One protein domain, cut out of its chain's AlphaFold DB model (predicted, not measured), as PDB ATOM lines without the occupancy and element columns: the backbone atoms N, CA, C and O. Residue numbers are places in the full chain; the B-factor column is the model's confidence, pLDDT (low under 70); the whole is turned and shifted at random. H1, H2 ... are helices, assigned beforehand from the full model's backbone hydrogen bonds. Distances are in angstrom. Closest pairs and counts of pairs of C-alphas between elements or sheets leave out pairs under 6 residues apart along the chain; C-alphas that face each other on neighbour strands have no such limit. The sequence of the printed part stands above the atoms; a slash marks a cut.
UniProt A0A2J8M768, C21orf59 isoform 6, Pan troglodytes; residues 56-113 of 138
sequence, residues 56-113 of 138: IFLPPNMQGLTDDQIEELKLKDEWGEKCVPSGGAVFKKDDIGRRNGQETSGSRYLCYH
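Overview. This is residues 56 to 113 of the 138 residues of the protein "C21orf59 isoform 6" of Pan troglodytes (UniProt A0A2J8M768). This domain has little regular structure: a loose, looping chain with the short helix H1 at one end and H2 towards the other, where residues 110 to 113 trail on. Between them residues 73 to 104 wind in loops, with one short antiparallel pairing of residues 90 to 91 with 102 to 103. The 58 printed residues hold two named helices, H1 then H2, with 11 residues, and no named strand: all helix by class. The radius of gyration of the C-alphas is 13.0 A; the spans are 45 by 22 by 15 A.

Arrangement. Going on from Ile 56, you meet H1 at residues 67 to 72 and H2 at residues 105 to 109; they are apart. Every O i to N i+4 pair of H1 is within hydrogen-bond range; in H2 0 of 1 is, beside 1 of 2 O i to N i+3 pairs.

Along the chain. Find C-alpha 67 at (36.758, -6.859, -0.100); from there H1 runs 8.8 A to C-alpha 72. H2 runs 7.7 A to C-alpha 109 at (23.987, -19.201, 24.741).

Size, cuts and confidence. The farthest C-alphas, of Glu 72 and His 113, are 45.7 A apart. The printed part has no cut; the 32-residue link is long. Residues 105 to 113 have pLDDT under 70.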
ATOM      1  N   ILE A  56      25.974  -5.947  12.069       92.12
ATOM      2  CA  ILE A  56      25.330  -4.724  11.581       92.12
ATOM      3  C   ILE A  56      25.559  -4.518  10.080       92.12
ATOM      4  O   ILE A  56      26.454  -5.104   9.472       92.12
ATOM      5  N   PHE A  57      24.743  -3.653   9.478       93.19
ATOM      6  CA  PHE A  57      24.945  -3.233   8.096       93.19
ATOM      7  C   PHE A  57      26.270  -2.494   7.917       93.19
ATOM      8  O   PHE A  57      26.630  -1.641   8.729       93.19
ATOM      9  N   LEU A  58      26.928  -2.771   6.794       93.19
ATOM     10  CA  LEU A  58      28.012  -1.943   6.289       93.19
ATOM     11  C   LEU A  58      27.488  -0.552   5.889       93.19
ATOM     12  O   LEU A  58      26.306  -0.401   5.542       93.19
ATOM     13  N   PRO A  59      28.362   0.466   5.863       93.25
ATOM     14  CA  PRO A  59      28.091   1.752   5.224       93.25
ATOM     15  C   PRO A  59      27.477   1.615   3.828       93.25
ATOM     16  O   PRO A  59      27.919   0.761   3.061       93.25
ATOM     17  N   PRO A  60      26.470   2.435   3.451       92.62
ATOM     18  CA  PRO A  60      25.833   2.347   2.134       92.62
ATOM     19  C   PRO A  60      26.807   2.419   0.950       92.62
ATOM     20  O   PRO A  60      26.539   1.848  -0.097       92.62
ATOM     21  N   ASN A  61      27.943   3.096   1.117       92.62
ATOM     22  CA  ASN A  61      29.026   3.184   0.135       92.62
ATOM     23  C   ASN A  61      29.918   1.929   0.062       92.62
ATOM     24  O   ASN A  61      30.768   1.864  -0.817       92.62
ATOM     25  N   MET A  62      29.756   0.972   0.977       92.69
ATOM     26  CA  MET A  62      30.501  -0.293   1.039       92.69
ATOM     27  C   MET A  62      29.634  -1.514   0.701       92.69
ATOM     28  O   MET A  62      30.174  -2.559   0.351       92.69
ATOM     29  N   GLN A  63      28.305  -1.407   0.794       92.69
ATOM     30  CA  GLN A  63      27.400  -2.529   0.524       92.69
ATOM     31  C   GLN A  63      27.492  -2.993  -0.937       92.69
ATOM     32  O   GLN A  63      27.363  -2.190  -1.861       92.69
ATOM     33  N   GLY A  64      27.667  -4.302  -1.136       88.19
ATOM     34  CA  GLY A  64      27.758  -4.920  -2.463       88.19
ATOM     35  C   GLY A  64      29.101  -4.734  -3.178       88.19
ATOM     36  O   GLY A  64      29.226  -5.148  -4.331       88.19
ATOM     37  N   LEU A  65      30.096  -4.128  -2.522       90.75
ATOM     38  CA  LEU A  65      31.478  -4.122  -2.999       90.75
ATOM     39  C   LEU A  65      32.212  -5.376  -2.523       90.75
ATOM     40  O   LEU A  65      31.912  -5.934  -1.469       90.75
ATOM     41  N   THR A  66      33.193  -5.811  -3.307       88.94
ATOM     42  CA  THR A  66      34.127  -6.864  -2.887       88.94
ATOM     43  C   THR A  66      35.152  -6.321  -1.893       88.94
ATOM     44  O   THR A  66      35.435  -5.121  -1.878       88.94
ATOM     45  N   ASP A  67      35.732  -7.212  -1.089       87.25
ATOM     46  CA  ASP A  67      36.758  -6.859  -0.100       87.25
ATOM     47  C   ASP A  67      37.942  -6.117  -0.773       87.25
ATOM     48  O   ASP A  67      38.359  -5.062  -0.299       87.25
ATOM     49  N   ASP A  68      38.366  -6.565  -1.962       91.88
ATOM     50  CA  ASP A  68      39.421  -5.923  -2.765       91.88
ATOM     51  C   ASP A  68      39.064  -4.481  -3.176       91.88
ATOM     52  O   ASP A  68      39.891  -3.570  -3.100       91.88
ATOM     53  N   GLN A  69      37.814  -4.242  -3.591       91.94
ATOM     54  CA  GLN A  69      37.341  -2.904  -3.971       91.94
ATOM     55  C   GLN A  69      37.264  -1.965  -2.766       91.94
ATOM     56  O   GLN A  69      37.542  -0.771  -2.891       91.94
ATOM     57  N   ILE A  70      36.877  -2.487  -1.600       91.12
ATOM     58  CA  ILE A  70      36.844  -1.729  -0.347       91.12
ATOM     59  C   ILE A  70      38.262  -1.285   0.032       91.12
ATOM     60  O   ILE A  70      38.455  -0.118   0.392       91.12
ATOM     61  N   GLU A  71      39.250  -2.174  -0.101       91.75
ATOM     62  CA  GLU A  71      40.662  -1.868   0.145       91.75
ATOM     63  C   GLU A  71      41.221  -0.842  -0.853       91.75
ATOM     64  O   GLU A  71      41.857   0.134  -0.438       91.75
ATOM     65  N   GLU A  72      40.940  -1.001  -2.151       95.50
ATOM     66  CA  GLU A  72      41.391  -0.080  -3.206       95.50
ATOM     67  C   GLU A  72      40.841   1.339  -2.996       95.50
ATOM     68  O   GLU A  72      41.581   2.330  -3.056       95.50
ATOM     69  N   LEU A  73      39.549   1.438  -2.676       93.75
ATOM     70  CA  LEU A  73      38.865   2.700  -2.392       93.75
ATOM     71  C   LEU A  73      39.146   3.232  -0.978       93.75
ATOM     72  O   LEU A  73      38.728   4.345  -0.651       93.75
ATOM     73  N   LYS A  74      39.873   2.467  -0.151       92.62
ATOM     74  CA  LYS A  74      40.227   2.795   1.240       92.62
ATOM     75  C   LYS A  74      39.006   3.140   2.094       92.62
ATOM     76  O   LYS A  74      39.068   4.030   2.950       92.62
ATOM     77  N   LEU A  75      37.892   2.456   1.848       92.62
ATOM     78  CA  LEU A  75      36.662   2.641   2.609       92.62
ATOM     79  C   LEU A  75      36.792   1.962   3.975       92.62
ATOM     80  O   LEU A  75      37.445   0.930   4.113       92.62
ATOM     81  N   LYS A  76      36.187   2.560   5.002       89.69
ATOM     82  CA  LYS A  76      36.247   2.058   6.378       89.69
ATOM     83  C   LYS A  76      34.853   1.969   6.975       89.69
ATOM     84  O   LYS A  76      34.057   2.893   6.826       89.69
ATOM     85  N   ASP A  77      34.602   0.880   7.693       89.94
ATOM     86  CA  ASP A  77      33.394   0.721   8.495       89.94
ATOM     87  C   ASP A  77      33.524   1.518   9.801       89.94
ATOM     88  O   ASP A  77      34.179   1.101  10.754       89.94
ATOM     89  N   GLU A  78      32.896   2.693   9.842       88.38
ATOM     90  CA  GLU A  78      32.893   3.566  11.020       88.38
ATOM     91  C   GLU A  78      32.065   3.022  12.195       88.38
ATOM     92  O   GLU A  78      32.154   3.560  13.309       88.38
ATOM     93  N   TRP A  79      31.213   2.022  11.957       85.06
ATOM     94  CA  TRP A  79      30.316   1.460  12.964       85.06
ATOM     95  C   TRP A  79      30.830   0.146  13.537       85.06
ATOM     96  O   TRP A  79      30.539  -0.138  14.697       85.06
ATOM     97  N   GLY A  80      31.635  -0.605  12.786       84.38
ATOM     98  CA  GLY A  80      32.193  -1.889  13.218       84.38
ATOM     99  C   GLY A  80      32.971  -1.834  14.539       84.38
ATOM    100  O   GLY A  80      32.941  -2.797  15.300       84.38
ATOM    101  N   GLU A  81      33.613  -0.706  14.857       80.88
ATOM    102  CA  GLU A  81      34.297  -0.501  16.148       80.88
ATOM    103  C   GLU A  81      33.378   0.066  17.243       80.88
ATOM    104  O   GLU A  81      33.594  -0.169  18.431       80.88
ATOM    105  N   LYS A  82      32.338   0.818  16.863       85.38
ATOM    106  CA  LYS A  82      31.410   1.464  17.812       85.38
ATOM    107  C   LYS A  82      30.341   0.505  18.321       85.38
ATOM    108  O   LYS A  82      29.853   0.657  19.438       85.38
ATOM    109  N   CYS A  83      29.947  -0.449  17.488       81.69
ATOM    110  CA  CYS A  83      28.786  -1.303  17.692       81.69
ATOM    111  C   CYS A  83      29.199  -2.756  17.948       81.69
ATOM    112  O   CYS A  83      28.626  -3.677  17.372       81.69
ATOM    113  N   VAL A  84      30.182  -2.959  18.829       79.69
ATOM    114  CA  VAL A  84      30.632  -4.301  19.209       79.69
ATOM    115  C   VAL A  84      29.664  -4.899  20.241       79.69
ATOM    116  O   VAL A  84      29.372  -4.261  21.258       79.69
ATOM    117  N   PRO A  85      29.158  -6.122  20.021       80.06
ATOM    118  CA  PRO A  85      28.292  -6.812  20.973       80.06
ATOM    119  C   PRO A  85      28.965  -7.024  22.336       80.06
ATOM    120  O   PRO A  85      30.156  -7.327  22.450       80.06
ATOM    121  N   SER A  86      28.158  -6.946  23.396       74.94
ATOM    122  CA  SER A  86      28.585  -7.374  24.730       74.94
ATOM    123  C   SER A  86      28.830  -8.888  24.714       74.94
ATOM    124  O   SER A  86      27.909  -9.664  24.465       74.94
ATOM    125  N   GLY A  87      30.080  -9.297  24.938       73.56
ATOM    126  CA  GLY A  87      30.523 -10.695  24.814       73.56
ATOM    127  C   GLY A  87      31.459 -10.966  23.631       73.56
ATOM    128  O   GLY A  87      31.972 -12.076  23.523       73.56
ATOM    129  N   GLY A  88      31.735  -9.959  22.795       78.81
ATOM    130  CA  GLY A  88      32.578 -10.108  21.610       78.81
ATOM    131  C   GLY A  88      31.813 -10.665  20.407       78.81
ATOM    132  O   GLY A  88      30.643 -11.030  20.512       78.81
ATOM    133  N   ALA A  89      32.476 -10.682  19.252       82.50
ATOM    134  CA  ALA A  89      31.907 -11.131  17.986       82.50
ATOM    135  C   ALA A  89      32.772 -12.228  17.364       82.50
ATOM    136  O   ALA A  89      33.999 -12.216  17.505       82.50
ATOM    137  N   VAL A  90      32.128 -13.154  16.658       86.75
ATOM    138  CA  VAL A  90      32.797 -14.131  15.791       86.75
ATOM    139  C   VAL A  90      32.615 -13.670  14.349       86.75
ATOM    140  O   VAL A  90      31.575 -13.124  14.001       86.75
ATOM    141  N   PHE A  91      33.632 -13.831  13.504       88.56
ATOM    142  CA  PHE A  91      33.511 -13.428  12.108       88.56
ATOM    143  C   PHE A  91      32.769 -14.497  11.292       88.56
ATOM    144  O   PHE A  91      33.265 -15.615  11.142       88.56
ATOM    145  N   LYS A  92      31.614 -14.132  10.735       89.69
ATOM    146  CA  LYS A  92      30.809 -14.927   9.802       89.69
ATOM    147  C   LYS A  92      30.399 -14.051   8.618       89.69
ATOM    148  O   LYS A  92      29.511 -13.208   8.734       89.69
ATOM    149  N   LYS A  93      31.049 -14.252   7.469       88.00
ATOM    150  CA  LYS A  93      30.818 -13.453   6.256       88.00
ATOM    151  C   LYS A  93      29.348 -13.510   5.820       88.00
ATOM    152  O   LYS A  93      28.729 -14.568   5.865       88.00
ATOM    153  N   ASP A  94      28.819 -12.357   5.428       89.06
ATOM    154  CA  ASP A  94      27.529 -12.231   4.749       89.06
ATOM    155  C   ASP A  94      27.730 -12.478   3.250       89.06
ATOM    156  O   ASP A  94      28.459 -11.732   2.589       89.06
ATOM    157  N   ASP A  95      27.077 -13.506   2.712       86.44
ATOM    158  CA  ASP A  95      27.169 -13.872   1.295       86.44
ATOM    159  C   ASP A  95      26.590 -12.791   0.368       86.44
ATOM    160  O   ASP A  95      27.000 -12.668  -0.788       86.44
ATOM    161  N   ILE A  96      25.653 -11.982   0.870       85.50
ATOM    162  CA  ILE A  96      25.024 -10.888   0.122       85.50
ATOM    163  C   ILE A  96      25.910  -9.626   0.164       85.50
ATOM    164  O   ILE A  96      25.752  -8.728  -0.666       85.50
ATOM    165  N   GLY A  97      26.859  -9.542   1.105       87.00
ATOM    166  CA  GLY A  97      27.787  -8.413   1.236       87.00
ATOM    167  C   GLY A  97      27.127  -7.118   1.723       87.00
ATOM    168  O   GLY A  97      27.544  -6.018   1.347       87.00
ATOM    169  N   ARG A  98      26.061  -7.220   2.525       91.69
ATOM    170  CA  ARG A  98      25.367  -6.067   3.122       91.69
ATOM    171  C   ARG A  98      25.834  -5.789   4.547       91.69
ATOM    172  O   ARG A  98      25.744  -4.643   4.992       91.69
ATOM    173  N   ARG A  99      26.283  -6.813   5.273       92.25
ATOM    174  CA  ARG A  99      26.643  -6.758   6.697       92.25
ATOM    175  C   ARG A  99      28.132  -7.001   6.923       92.25
ATOM    176  O   ARG A  99      28.824  -7.544   6.068       92.25
ATOM    177  N   ASN A 100      28.627  -6.559   8.074       90.56
ATOM    178  CA  ASN A 100      30.058  -6.555   8.386       90.56
ATOM    179  C   ASN A 100      30.613  -7.916   8.854       90.56
ATOM    180  O   ASN A 100      31.812  -8.052   9.091       90.56
ATOM    181  N   GLY A 101      29.749  -8.917   9.001       89.31
ATOM    182  CA  GLY A 101      30.098 -10.273   9.397       89.31
ATOM    183  C   GLY A 101      30.393 -10.448  10.886       89.31
ATOM    184  O   GLY A 101      30.926 -11.484  11.269       89.31
ATOM    185  N   GLN A 102      30.089  -9.468  11.741       88.94
ATOM    186  CA  GLN A 102      30.278  -9.589  13.191       88.94
ATOM    187  C   GLN A 102      29.105 -10.343  13.836       88.94
ATOM    188  O   GLN A 102      28.154  -9.748  14.343       88.94
ATOM    189  N   GLU A 103      29.180 -11.669  13.826       87.06
ATOM    190  CA  GLU A 103      28.185 -12.555  14.422       87.06
ATOM    191  C   GLU A 103      28.090 -12.380  15.943       87.06
ATOM    192  O   GLU A 103      29.093 -12.302  16.657       87.06
ATOM    193  N   THR A 104      26.858 -12.421  16.451       76.12
ATOM    194  CA  THR A 104      26.540 -12.347  17.887       76.12
ATOM    195  C   THR A 104      25.825 -13.597  18.414       76.12
ATOM    196  O   THR A 104      25.573 -13.710  19.616       76.12
ATOM    197  N   SER A 105      25.502 -14.558  17.542       63.22
ATOM    198  CA  SER A 105      24.725 -15.757  17.882       63.22
ATOM    199  C   SER A 105      25.375 -16.611  18.989       63.22
ATOM    200  O   SER A 105      24.660 -17.173  19.817       63.22
ATOM    201  N   GLY A 106      26.710 -16.622  19.088       56.88
ATOM    202  CA  GLY A 106      27.454 -17.285  20.167       56.88
ATOM    203  C   GLY A 106      27.258 -16.657  21.557       56.88
ATOM    204  O   GLY A 106      27.341 -17.360  22.559       56.88
ATOM    205  N   SER A 107      26.908 -15.367  21.635       51.78
ATOM    206  CA  SER A 107      26.541 -14.687  22.893       51.78
ATOM    207  C   SER A 107      25.136 -15.091  23.377       51.78
ATOM    208  O   SER A 107      24.811 -15.010  24.562       51.78
ATOM    209  N   ARG A 108      24.299 -15.626  22.474       46.28
ATOM    210  CA  ARG A 108      22.917 -16.054  22.758       46.28
ATOM    211  C   ARG A 108      22.849 -17.230  23.747       46.28
ATOM    212  O   ARG A 108      21.862 -17.342  24.470       46.28
ATOM    213  N   TYR A 109      23.898 -18.055  23.823       40.25
ATOM    214  CA  TYR A 109      23.987 -19.201  24.741       40.25
ATOM    215  C   TYR A 109      24.381 -18.834  26.179       40.25
ATOM    216  O   TYR A 109      24.221 -19.661  27.070       40.25
ATOM    217  N   LEU A 110      24.860 -17.611  26.434       40.97
ATOM    218  CA  LEU A 110      25.265 -17.180  27.782       40.97
ATOM    219  C   LEU A 110      24.140 -16.478  28.561       40.97
ATOM    220  O   LEU A 110      24.252 -16.307  29.770       40.97
ATOM    221  N   CYS A 111      23.048 -16.085  27.894       41.19
ATOM    222  CA  CYS A 111      21.977 -15.285  28.505       41.19
ATOM    223  C   CYS A 111      20.699 -16.071  28.845       41.19
ATOM    224  O   CYS A 111      19.815 -15.520  29.497       41.19
ATOM    225  N   TYR A 112      20.585 -17.335  28.423       39.12
ATOM    226  CA  TYR A 112      19.475 -18.221  28.786       39.12
ATOM    227  C   TYR A 112      19.994 -19.370  29.654       39.12
ATOM    228  O   TYR A 112      20.127 -20.502  29.195       39.12
ATOM    229  N   HIS A 113      20.280 -19.083  30.924       42.69
ATOM    230  CA  HIS A 113      20.215 -20.137  31.932       42.69
ATOM    231  C   HIS A 113      18.735 -20.498  32.119       42.69
ATOM    232  O   HIS A 113      17.886 -19.614  32.204       42.69
TER     233      HIS A 113